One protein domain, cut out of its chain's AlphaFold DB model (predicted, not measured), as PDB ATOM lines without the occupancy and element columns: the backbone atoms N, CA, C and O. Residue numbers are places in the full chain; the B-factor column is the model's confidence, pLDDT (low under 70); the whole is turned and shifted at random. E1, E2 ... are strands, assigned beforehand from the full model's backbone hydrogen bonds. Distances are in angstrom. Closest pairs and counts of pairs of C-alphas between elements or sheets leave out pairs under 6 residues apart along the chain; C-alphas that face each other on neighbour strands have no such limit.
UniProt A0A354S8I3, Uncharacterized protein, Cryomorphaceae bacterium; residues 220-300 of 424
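Overview. This is residues 220 to 300 of the 424 residues of an uncharacterized protein of Cryomorphaceae bacterium (UniProt A0A354S8I3). This domain is a single wall of seven strands, E1 to E7, laid side by side in chain order as the backbone zigzags from one edge to the other; the wall is twisted and curled, and no named helix covers either of its faces. The two ends of the printed part, residues 220 to 224 before E1 and 296 to 300 after E7, run off from the two edge strands. The printed part has 81 residues, of which 49 lie in the strands; the class is all strand, and the sheet, in the order E1, E2, E3, E4, E5, E6, E7, is antiparallel throughout. The whole is only just compact, close to loose, with a radius of gyration of the C-alphas of 14.0 A, and the C-alphas span 39 by 34 by 29 A.

Along the chain. E1, residues 225 to 231, is 19.9 A long from first to last C-alpha and begins with C-alpha 225 at (42.172, -36.178, -38.785). E2, residues 237 to 243, is 20.5 A long, and E3, residues 251 to 257, is 19.2 A long. E4, residues 262 to 269, is 20.1 A long and bends by 67 degrees at residue 266, where C-alpha 266 is at (32.322, -30.316, -26.383). E5, residues 272 to 279, is 21.9 A long. E6, residues 282 to 287, is 16.6 A long, and E7, residues 290 to 295, is 16.4 A long and ends with C-alpha 295 at (42.606, -32.676, -10.655).

Arrangement. The strands form a meander, each strand the antiparallel neighbour of the one before, and each two in succession are a hairpin. Between E1, an edge strand, and E2, N 228 and O 240 are 2.7 A apart. E2 and E3 stand at 160 degrees between their directions, with N 239 and O 254 2.8 A apart. In E3 and E4, N 253 and O 266 are 2.8 A apart, and the C-alphas of Gly 254 and Gly 265, which face each other, are 3.6 A apart. E4 and E5 have N 265 and O 276 at 2.9 A, E5 and E6 have N 277 and O 284 at 2.8 A, and E6 and E7, the other edge strand, have N 285 and O 292 at 2.8 A. From edge to edge the strands' lines turn by 60 degrees and the way across the sheet by 52 degrees. E1 and E7 are apart.

Size, cuts and confidence. The C-alphas of Ala 220 and Thr 300 are the two farthest apart, at 41.9 A. The printed part has no cut. The link from E2 to E3, with 7 residues between them, is short; the other five are tight. The mean pLDDT of the printed part is 78.6, and it is under 70 in 18 residues: 220 to 221, 233 to 236, 246 to 249, 258 to 260 and 296 to 300.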
ATOM      1  N   ALA A 220      42.348 -46.385 -44.588       66.69
ATOM      2  CA  ALA A 220      42.174 -47.370 -43.526       66.69
ATOM      3  C   ALA A 220      43.258 -48.467 -43.640       66.69
ATOM      4  O   ALA A 220      43.562 -48.908 -44.748       66.69
ATOM      5  N   PRO A 221      43.867 -48.919 -42.530       69.81
ATOM      6  CA  PRO A 221      43.505 -48.659 -41.137       69.81
ATOM      7  C   PRO A 221      44.040 -47.338 -40.539       69.81
ATOM      8  O   PRO A 221      43.836 -47.099 -39.354       69.81
ATOM      9  N   TRP A 222      44.748 -46.484 -41.260       74.31
ATOM     10  CA  TRP A 222      45.492 -45.373 -40.655       74.31
ATOM     11  C   TRP A 222      44.584 -44.205 -40.243       74.31
ATOM     12  O   TRP A 222      43.592 -43.957 -40.920       74.31
ATOM     13  N   PRO A 223      44.881 -43.501 -39.129       78.69
ATOM     14  CA  PRO A 223      44.039 -42.410 -38.653       78.69
ATOM     15  C   PRO A 223      44.111 -41.193 -39.576       78.69
ATOM     16  O   PRO A 223      45.175 -40.587 -39.746       78.69
ATOM     17  N   SER A 224      42.956 -40.777 -40.078       85.44
ATOM     18  CA  SER A 224      42.749 -39.449 -40.638       85.44
ATOM     19  C   SER A 224      42.235 -38.495 -39.565       85.44
ATOM     20  O   SER A 224      41.472 -38.861 -38.664       85.44
ATOM     21  N   TRP A 225      42.659 -37.241 -39.645       88.31
ATOM     22  CA  TRP A 225      42.172 -36.178 -38.785       88.31
ATOM     23  C   TRP A 225      42.244 -34.823 -39.476       88.31
ATOM     24  O   TRP A 225      43.073 -34.580 -40.351       88.31
ATOM     25  N   ILE A 226      41.378 -33.915 -39.049       89.62
ATOM     26  CA  ILE A 226      41.370 -32.514 -39.469       89.62
ATOM     27  C   ILE A 226      41.240 -31.676 -38.206       89.62
ATOM     28  O   ILE A 226      40.415 -31.979 -37.351       89.62
ATOM     29  N   ALA A 227      42.057 -30.639 -38.074       88.19
ATOM     30  CA  ALA A 227      42.023 -29.688 -36.979       88.19
ATOM     31  C   ALA A 227      41.997 -28.261 -37.527       88.19
ATOM     32  O   ALA A 227      42.890 -27.831 -38.251       88.19
ATOM     33  N   TYR A 228      40.978 -27.508 -37.164       90.44
ATOM     34  CA  TYR A 228      40.846 -26.089 -37.413       90.44
ATOM     35  C   TYR A 228      41.142 -25.324 -36.127       90.44
ATOM     36  O   TYR A 228      40.620 -25.643 -35.062       90.44
ATOM     37  N   HIS A 229      41.962 -24.289 -36.238       89.12
ATOM     38  CA  HIS A 229      42.292 -23.390 -35.150       89.12
ATOM     39  C   HIS A 229      42.028 -21.948 -35.577       89.12
ATOM     40  O   HIS A 229      42.456 -21.527 -36.650       89.12
ATOM     41  N   TYR A 230      41.372 -21.180 -34.722       87.69
ATOM     42  CA  TYR A 230      41.184 -19.741 -34.828       87.69
ATOM     43  C   TYR A 230      41.887 -19.064 -33.653       87.69
ATOM     44  O   TYR A 230      41.790 -19.525 -32.520       87.69
ATOM     45  N   ARG A 231      42.603 -17.979 -33.918       83.81
ATOM     46  CA  ARG A 231      43.366 -17.179 -32.967       83.81
ATOM     47  C   ARG A 231      43.009 -15.710 -33.158       83.81
ATOM     48  O   ARG A 231      43.726 -14.967 -33.823       83.81
ATOM     49  N   GLY A 232      41.878 -15.324 -32.588       75.50
ATOM     50  CA  GLY A 232      41.325 -13.986 -32.680       75.50
ATOM     51  C   GLY A 232      42.101 -12.936 -31.888       75.50
ATOM     52  O   GLY A 232      42.798 -13.221 -30.906       75.50
ATOM     53  N   ARG A 233      41.917 -11.668 -32.263       65.88
ATOM     54  CA  ARG A 233      42.335 -10.523 -31.436       65.88
ATOM     55  C   ARG A 233      41.559 -10.525 -30.111       65.88
ATOM     56  O   ARG A 233      40.362 -10.784 -30.094       65.88
ATOM     57  N   LYS A 234      42.240 -10.190 -29.006       65.38
ATOM     58  CA  LYS A 234      41.735 -10.189 -27.607       65.38
ATOM     59  C   LYS A 234      41.676 -11.554 -26.890       65.38
ATOM     60  O   LYS A 234      41.053 -11.651 -25.839       65.38
ATOM     61  N   GLY A 235      42.379 -12.577 -27.383       61.66
ATOM     62  CA  GLY A 235      42.539 -13.856 -26.665       61.66
ATOM     63  C   GLY A 235      41.377 -14.840 -26.830       61.66
ATOM     64  O   GLY A 235      41.357 -15.870 -26.163       61.66
ATOM     65  N   LEU A 236      40.434 -14.540 -27.729       67.19
ATOM     66  CA  LEU A 236      39.438 -15.491 -28.210       67.19
ATOM     67  C   LEU A 236      40.110 -16.430 -29.208       67.19
ATOM     68  O   LEU A 236      40.480 -16.013 -30.302       67.19
ATOM     69  N   SER A 237      40.261 -17.694 -28.836       77.81
ATOM     70  CA  SER A 237      40.713 -18.740 -29.747       77.81
ATOM     71  C   SER A 237      39.648 -19.822 -29.856       77.81
ATOM     72  O   SER A 237      38.825 -19.976 -28.956       77.81
ATOM     73  N   GLY A 238      39.626 -20.543 -30.970       80.44
ATOM     74  CA  GLY A 238      38.692 -21.634 -31.222       80.44
ATOM     75  C   GLY A 238      39.427 -22.819 -31.819       80.44
ATOM     76  O   GLY A 238      40.334 -22.645 -32.624       80.44
ATOM     77  N   HIS A 239      39.050 -24.023 -31.423       85.94
ATOM     78  CA  HIS A 239      39.649 -25.259 -31.892       85.94
ATOM     79  C   HIS A 239      38.546 -26.245 -32.243       85.94
ATOM     80  O   HIS A 239      37.731 -26.581 -31.389       85.94
ATOM     81  N   MET A 240      38.540 -26.728 -33.479       84.81
ATOM     82  CA  MET A 240      37.691 -27.821 -33.927       84.81
ATOM     83  C   MET A 240      38.585 -28.938 -34.443       84.81
ATOM     84  O   MET A 240      39.467 -28.686 -35.248       84.81
ATOM     85  N   GLN A 241      38.367 -30.167 -34.005       86.56
ATOM     86  CA  GLN A 241      39.088 -31.338 -34.480       86.56
ATOM     87  C   GLN A 241      38.097 -32.437 -34.821       86.56
ATOM     88  O   GLN A 241      37.064 -32.558 -34.167       86.56
ATOM     89  N   TRP A 242      38.433 -33.243 -35.817       86.19
ATOM     90  CA  TRP A 242      37.736 -34.459 -36.203       86.19
ATOM     91  C   TRP A 242      38.757 -35.568 -36.478       86.19
ATOM     92  O   TRP A 242      39.857 -35.275 -36.949       86.19
ATOM     93  N   SER A 243      38.406 -36.820 -36.187       83.25
ATOM     94  CA  SER A 243      39.184 -38.010 -36.539       83.25
ATOM     95  C   SER A 243      38.275 -39.204 -36.837       83.25
ATOM     96  O   SER A 243      37.221 -39.375 -36.222       83.25
ATOM     97  N   ASP A 244      38.706 -40.055 -37.764       77.81
ATOM     98  CA  ASP A 244      38.030 -41.300 -38.150       77.81
ATOM     99  C   ASP A 244      38.246 -42.465 -37.163       77.81
ATOM    100  O   ASP A 244      37.556 -43.485 -37.228       77.81
ATOM    101  N   ARG A 245      39.183 -42.327 -36.219       72.12
ATOM    102  CA  ARG A 245      39.617 -43.397 -35.315       72.12
ATOM    103  C   ARG A 245      39.120 -43.178 -33.894       72.12
ATOM    104  O   ARG A 245      39.388 -42.160 -33.268       72.12
ATOM    105  N   ALA A 246      38.485 -44.212 -33.345       57.38
ATOM    106  CA  ALA A 246      37.883 -44.191 -32.013       57.38
ATOM    107  C   ALA A 246      38.907 -43.950 -30.880       57.38
ATOM    108  O   ALA A 246      38.580 -43.299 -29.895       57.38
ATOM    109  N   MET A 247      40.157 -44.413 -31.032       56.97
ATOM    110  CA  MET A 247      41.231 -44.170 -30.052       56.97
ATOM    111  C   MET A 247      41.649 -42.691 -29.947       56.97
ATOM    112  O   MET A 247      42.278 -42.305 -28.964       56.97
ATOM    113  N   PHE A 248      41.278 -41.857 -30.922       59.75
ATOM    114  CA  PHE A 248      41.400 -40.403 -30.858       59.75
ATOM    115  C   PHE A 248      40.039 -39.770 -30.520       59.75
ATOM    116  O   PHE A 248      38.990 -40.412 -30.595       59.75
ATOM    117  N   ARG A 249      40.022 -38.484 -30.140       66.25
ATOM    118  CA  ARG A 249      38.756 -37.731 -30.075       66.25
ATOM    119  C   ARG A 249      38.157 -37.694 -31.487       66.25
ATOM    120  O   ARG A 249      38.731 -37.067 -32.373       66.25
ATOM    121  N   ARG A 250      37.015 -38.365 -31.679       76.56
ATOM    122  CA  ARG A 250      36.287 -38.471 -32.955       76.56
ATOM    123  C   ARG A 250      35.888 -37.096 -33.472       76.56
ATOM    124  O   ARG A 250      36.016 -36.820 -34.657       76.56
ATOM    125  N   TRP A 251      35.456 -36.219 -32.573       81.75
ATOM    126  CA  TRP A 251      35.453 -34.783 -32.814       81.75
ATOM    127  C   TRP A 251      35.554 -34.009 -31.500       81.75
ATOM    128  O   TRP A 251      35.266 -34.541 -30.428       81.75
ATOM    129  N   SER A 252      35.980 -32.754 -31.569       83.19
ATOM    130  CA  SER A 252      35.914 -31.813 -30.451       83.19
ATOM    131  C   SER A 252      35.844 -30.386 -30.961       83.19
ATOM    132  O   SER A 252      36.537 -30.068 -31.921       83.19
ATOM    133  N   ILE A 253      35.064 -29.535 -30.311       87.44
ATOM    134  CA  ILE A 253      34.977 -28.095 -30.541       87.44
ATOM    135  C   ILE A 253      35.172 -27.422 -29.190       87.44
ATOM    136  O   ILE A 253      34.501 -27.776 -28.227       87.44
ATOM    137  N   GLY A 254      36.074 -26.457 -29.091       86.69
ATOM    138  CA  GLY A 254      36.278 -25.737 -27.845       86.69
ATOM    139  C   GLY A 254      37.009 -24.420 -28.017       86.69
ATOM    140  O   GLY A 254      37.582 -24.137 -29.065       86.69
ATOM    141  N   LEU A 255      36.985 -23.624 -26.959       84.44
ATOM    142  CA  LEU A 255      37.648 -22.338 -26.852       84.44
ATOM    143  C   LEU A 255      38.828 -22.488 -25.884       84.44
ATOM    144  O   LEU A 255      38.612 -22.665 -24.679       84.44
ATOM    145  N   PRO A 256      40.079 -22.457 -26.371       80.06
ATOM    146  CA  PRO A 256      41.223 -22.268 -25.500       80.06
ATOM    147  C   PRO A 256      41.170 -20.874 -24.859       80.06
ATOM    148  O   PRO A 256      40.992 -19.848 -25.519       80.06
ATOM    149  N   LEU A 257      41.366 -20.835 -23.549       75.50
ATOM    150  CA  LEU A 257      41.497 -19.623 -22.754       75.50
ATOM    151  C   LEU A 257      42.998 -19.336 -22.607       75.50
ATOM    152  O   LEU A 257      43.597 -19.664 -21.579       75.50
ATOM    153  N   GLU A 258      43.617 -18.769 -23.657       65.19
ATOM    154  CA  GLU A 258      45.085 -18.587 -23.763       65.19
ATOM    155  C   GLU A 258      45.688 -17.887 -22.526       65.19
ATOM    156  O   GLU A 258      46.766 -18.257 -22.069       65.19
ATOM    157  N   ARG A 259      44.972 -16.925 -21.923       63.69
ATOM    158  CA  ARG A 259      45.433 -16.183 -20.730       63.69
ATOM    159  C   ARG A 259      45.410 -16.986 -19.423       63.69
ATOM    160  O   ARG A 259      46.019 -16.557 -18.445       63.69
ATOM    161  N   HIS A 260      44.717 -18.123 -19.373       60.66
ATOM    162  CA  HIS A 260      44.461 -18.856 -18.126       60.66
ATOM    163  C   HIS A 260      44.786 -20.350 -18.190       60.66
ATOM    164  O   HIS A 260      44.441 -21.069 -17.252       60.66
ATOM    165  N   GLN A 261      45.451 -20.814 -19.258       70.50
ATOM    166  CA  GLN A 261      45.702 -22.245 -19.493       70.50
ATOM    167  C   GLN A 261      44.410 -23.069 -19.354       70.50
ATOM    168  O   GLN A 261      44.386 -24.133 -18.734       70.50
ATOM    169  N   GLY A 262      43.309 -22.512 -19.861       76.12
ATOM    170  CA  GLY A 262      41.996 -23.132 -19.798       76.12
ATOM    171  C   GLY A 262      41.528 -23.607 -21.166       76.12
ATOM    172  O   GLY A 262      42.035 -23.176 -22.199       76.12
ATOM    173  N   TRP A 263      40.548 -24.494 -21.179       83.44
ATOM    174  CA  TRP A 263      39.865 -24.967 -22.370       83.44
ATOM    175  C   TRP A 263      38.428 -25.294 -21.987       83.44
ATOM    176  O   TRP A 263      38.200 -25.983 -21.001       83.44
ATOM    177  N   VAL A 264      37.460 -24.814 -22.754       87.00
ATOM    178  CA  VAL A 264      36.056 -25.207 -22.596       87.00
ATOM    179  C   VAL A 264      35.588 -25.743 -23.926       87.00
ATOM    180  O   VAL A 264      35.762 -25.073 -24.942       87.00
ATOM    181  N   GLY A 265      35.000 -26.929 -23.943       89.56
ATOM    182  CA  GLY A 265      34.536 -27.494 -25.193       89.56
ATOM    183  C   GLY A 265      33.642 -28.704 -25.047       89.56
ATOM    184  O   GLY A 265      33.398 -29.232 -23.966       89.56
ATOM    185  N   VAL A 266      33.150 -29.135 -26.194       90.44
ATOM    186  CA  VAL A 266      32.322 -30.316 -26.383       90.44
ATOM    187  C   VAL A 266      33.018 -31.247 -27.358       90.44
ATOM    188  O   VAL A 266      33.734 -30.803 -28.253       90.44
ATOM    189  N   GLY A 267      32.842 -32.548 -27.201       87.69
ATOM    190  CA  GLY A 267      33.457 -33.514 -28.096       87.69
ATOM    191  C   GLY A 267      32.836 -34.889 -27.999       87.69
ATOM    192  O   GLY A 267      31.930 -35.129 -27.212       87.69
ATOM    193  N   GLN A 268      33.355 -35.812 -28.794       83.56
ATOM    194  CA  GLN A 268      32.973 -37.215 -28.782       83.56
ATOM    195  C   GLN A 268      34.224 -38.083 -28.868       83.56
ATOM    196  O   GLN A 268      35.107 -37.852 -29.692       83.56
ATOM    197  N   ASN A 269      34.301 -39.098 -28.016       82.25
ATOM    198  CA  ASN A 269      35.318 -40.152 -28.063       82.25
ATOM    199  C   ASN A 269      34.633 -41.533 -27.982       82.25
ATOM    200  O   ASN A 269      33.408 -41.603 -28.101       82.25
ATOM    201  N   VAL A 270      35.396 -42.621 -27.790       77.00
ATOM    202  CA  VAL A 270      34.840 -43.992 -27.656       77.00
ATOM    203  C   VAL A 270      33.718 -44.066 -26.627       77.00
ATOM    204  O   VAL A 270      32.719 -44.739 -26.839       77.00
ATOM    205  N   ALA A 271      33.875 -43.352 -25.518       77.12
ATOM    206  CA  ALA A 271      32.952 -43.403 -24.400       77.12
ATOM    207  C   ALA A 271      31.766 -42.428 -24.541       77.12
ATOM    208  O   ALA A 271      30.992 -42.266 -23.601       77.12
ATOM    209  N   GLY A 272      31.615 -41.790 -25.706       83.31
ATOM    210  CA  GLY A 272      30.447 -40.993 -26.066       83.31
ATOM    211  C   GLY A 272      30.675 -39.475 -26.109       83.31
ATOM    212  O   GLY A 272      31.810 -38.988 -25.982       83.31
ATOM    213  N   PRO A 273      29.594 -38.710 -26.361       87.12
ATOM    214  CA  PRO A 273      29.626 -37.256 -26.338       87.12
ATOM    215  C   PRO A 273      29.875 -36.747 -24.914       87.12
ATOM    216  O   PRO A 273      29.319 -37.271 -23.947       87.12
ATOM    217  N   HIS A 274      30.715 -35.729 -24.786       88.00
ATOM    218  CA  HIS A 274      31.093 -35.132 -23.516       88.00
ATOM    219  C   HIS A 274      31.232 -33.616 -23.623       88.00
ATOM    220  O   HIS A 274      31.577 -33.076 -24.674       88.00
ATOM    221  N   VAL A 275      30.995 -32.949 -22.500       90.81
ATOM    222  CA  VAL A 275      31.417 -31.571 -22.243       90.81
ATOM    223  C   VAL A 275      32.666 -31.655 -21.386       90.81
ATOM    224  O   VAL A 275      32.707 -32.456 -20.455       90.81
ATOM    225  N   GLU A 276      33.681 -30.856 -21.668       90.12
ATOM    226  CA  GLU A 276      34.872 -30.801 -20.835       90.12
ATOM    227  C   GLU A 276      35.291 -29.347 -20.597       90.12
ATOM    228  O   GLU A 276      35.183 -28.465 -21.455       90.12
ATOM    229  N   ILE A 277      35.747 -29.103 -19.378       89.69
ATOM    230  CA  ILE A 277      36.254 -27.831 -18.901       89.69
ATOM    231  C   ILE A 277      37.600 -28.131 -18.261       89.69
ATOM    232  O   ILE A 277      37.676 -28.817 -17.246       89.69
ATOM    233  N   ARG A 278      38.668 -27.611 -18.855       87.00
ATOM    234  CA  ARG A 278      40.009 -27.596 -18.285       87.00
ATOM    235  C   ARG A 278      40.326 -26.193 -17.812       87.00
ATOM    236  O   ARG A 278      40.154 -25.233 -18.555       87.00
ATOM    237  N   TRP A 279      40.820 -26.060 -16.595       84.06
ATOM    238  CA  TRP A 279      41.259 -24.793 -16.033       84.06
ATOM    239  C   TRP A 279      42.351 -25.069 -14.998       84.06
ATOM    240  O   TRP A 279      42.074 -25.692 -13.980       84.06
ATOM    241  N   LYS A 280      43.581 -24.570 -15.224       79.19
ATOM    242  CA  LYS A 280      44.674 -24.548 -14.220       79.19
ATOM    243  C   LYS A 280      44.838 -25.891 -13.484       79.19
ATOM    244  O   LYS A 280      44.795 -25.956 -12.261       79.19
ATOM    245  N   GLY A 281      44.990 -26.975 -14.242       73.62
ATOM    246  CA  GLY A 281      45.173 -28.317 -13.685       73.62
ATOM    247  C   GLY A 281      43.888 -29.017 -13.233       73.62
ATOM    248  O   GLY A 281      43.938 -30.197 -12.933       73.62
ATOM    249  N   VAL A 282      42.725 -28.373 -13.242       82.62
ATOM    250  CA  VAL A 282      41.434 -29.052 -13.058       82.62
ATOM    251  C   VAL A 282      40.840 -29.371 -14.425       82.62
ATOM    252  O   VAL A 282      40.797 -28.510 -15.294       82.62
ATOM    253  N   GLU A 283      40.381 -30.598 -14.621       88.19
ATOM    254  CA  GLU A 283      39.675 -31.085 -15.802       88.19
ATOM    255  C   GLU A 283      38.357 -31.714 -15.347       88.19
ATOM    256  O   GLU A 283      38.330 -32.803 -14.781       88.19
ATOM    257  N   ALA A 284      37.244 -31.030 -15.576       89.19
ATOM    258  CA  ALA A 284      35.914 -31.591 -15.398       89.19
ATOM    259  C   ALA A 284      35.418 -32.092 -16.752       89.19
ATOM    260  O   ALA A 284      35.366 -31.324 -17.706       89.19
ATOM    261  N   THR A 285      35.035 -33.361 -16.841       89.38
ATOM    262  CA  THR A 285      34.380 -33.942 -18.015       89.38
ATOM    263  C   THR A 285      33.015 -34.473 -17.608       89.38
ATOM    264  O   THR A 285      32.906 -35.273 -16.682       89.38
ATOM    265  N   TYR A 286      31.969 -34.051 -18.304       91.00
ATOM    266  CA  TYR A 286      30.604 -34.510 -18.105       91.00
ATOM    267  C   TYR A 286      30.120 -35.290 -19.324       91.00
ATOM    268  O   TYR A 286      30.271 -34.852 -20.466       91.00
ATOM    269  N   ARG A 287      29.508 -36.439 -19.068       89.25
ATOM    270  CA  ARG A 287      28.801 -37.296 -20.018       89.25
ATOM    271  C   ARG A 287      27.416 -37.574 -19.464       89.25
ATOM    272  O   ARG A 287      27.194 -37.504 -18.255       89.25
ATOM    273  N   ARG A 288      26.478 -37.949 -20.331       85.62
ATOM    274  CA  ARG A 288      25.147 -38.365 -19.882       85.62
ATOM    275  C   ARG A 288      25.285 -39.557 -18.920       85.62
ATOM    276  O   ARG A 288      25.711 -40.625 -19.340       85.62
ATOM    277  N   GLY A 289      24.953 -39.347 -17.646       80.75
ATOM    278  CA  GLY A 289      25.035 -40.366 -16.590       80.75
ATOM    279  C   GLY A 289      26.411 -40.546 -15.931       80.75
ATOM    280  O   GLY A 289      26.533 -41.377 -15.040       80.75
ATOM    281  N   GLN A 290      27.441 -39.784 -16.320       85.88
ATOM    282  CA  GLN A 290      28.777 -39.892 -15.722       85.88
ATOM    283  C   GLN A 290      29.493 -38.535 -15.703       85.88
ATOM    284  O   GLN A 290      29.778 -37.956 -16.748       85.88
ATOM    285  N   GLY A 291      29.843 -38.049 -14.514       85.94
ATOM    286  CA  GLY A 291      30.769 -36.931 -14.335       85.94
ATOM    287  C   GLY A 291      32.129 -37.443 -13.872       85.94
ATOM    288  O   GLY A 291      32.197 -38.277 -12.974       85.94
ATOM    289  N   SER A 292      33.212 -36.951 -14.462       87.12
ATOM    290  CA  SER A 292      34.569 -37.174 -13.965       87.12
ATOM    291  C   SER A 292      35.237 -35.836 -13.701       87.12
ATOM    292  O   SER A 292      35.378 -35.021 -14.612       87.12
ATOM    293  N   LEU A 293      35.682 -35.628 -12.469       87.19
ATOM    294  CA  LEU A 293      36.538 -34.512 -12.105       87.19
ATOM    295  C   LEU A 293      37.955 -35.048 -11.938       87.19
ATOM    296  O   LEU A 293      38.210 -35.906 -11.097       87.19
ATOM    297  N   ARG A 294      38.878 -34.555 -12.753       83.50
ATOM    298  CA  ARG A 294      40.293 -34.888 -12.695       83.50
ATOM    299  C   ARG A 294      41.064 -33.656 -12.270       83.50
ATOM    300  O   ARG A 294      41.074 -32.646 -12.959       83.50
ATOM    301  N   ILE A 295      41.736 -33.743 -11.135       81.31
ATOM    302  CA  ILE A 295      42.606 -32.676 -10.655       81.31
ATOM    303  C   ILE A 295      44.038 -33.141 -10.907       81.31
ATOM    304  O   ILE A 295      44.560 -34.022 -10.229       81.31
ATOM    305  N   HIS A 296      44.658 -32.582 -11.940       69.19
ATOM    306  CA  HIS A 296      46.084 -32.689 -12.196       69.19
ATOM    307  C   HIS A 296      46.839 -31.853 -11.173       69.19
ATOM    308  O   HIS A 296      47.194 -30.697 -11.403       69.19
ATOM    309  N   HIS A 297      47.097 -32.473 -10.030       56.72
ATOM    310  CA  HIS A 297      48.031 -31.944  -9.066       56.72
ATOM    311  C   HIS A 297      49.425 -32.470  -9.403       56.72
ATOM    312  O   HIS A 297      49.751 -33.631  -9.157       56.72
ATOM    313  N   THR A 298      50.277 -31.622  -9.974       50.19
ATOM    314  CA  THR A 298      51.693 -31.960 -10.114       50.19
ATOM    315  C   THR A 298      52.339 -31.777  -8.749       50.19
ATOM    316  O   THR A 298      52.707 -30.670  -8.365       50.19
ATOM    317  N   TRP A 299      52.443 -32.852  -7.971       43.16
ATOM    318  CA  TRP A 299      53.371 -32.871  -6.848       43.16
ATOM    319  C   TRP A 299      54.778 -33.032  -7.391       43.16
ATOM    320  O   TRP A 299      55.277 -34.136  -7.601       43.16
ATOM    321  N   THR A 300      55.446 -31.905  -7.590       36.50
ATOM    322  CA  THR A 300      56.894 -31.893  -7.492       36.50
ATOM    323  C   THR A 300      57.235 -32.145  -6.031       36.50
ATOM    324  O   THR A 300      57.375 -31.226  -5.229       36.50
TER     325      THR A 300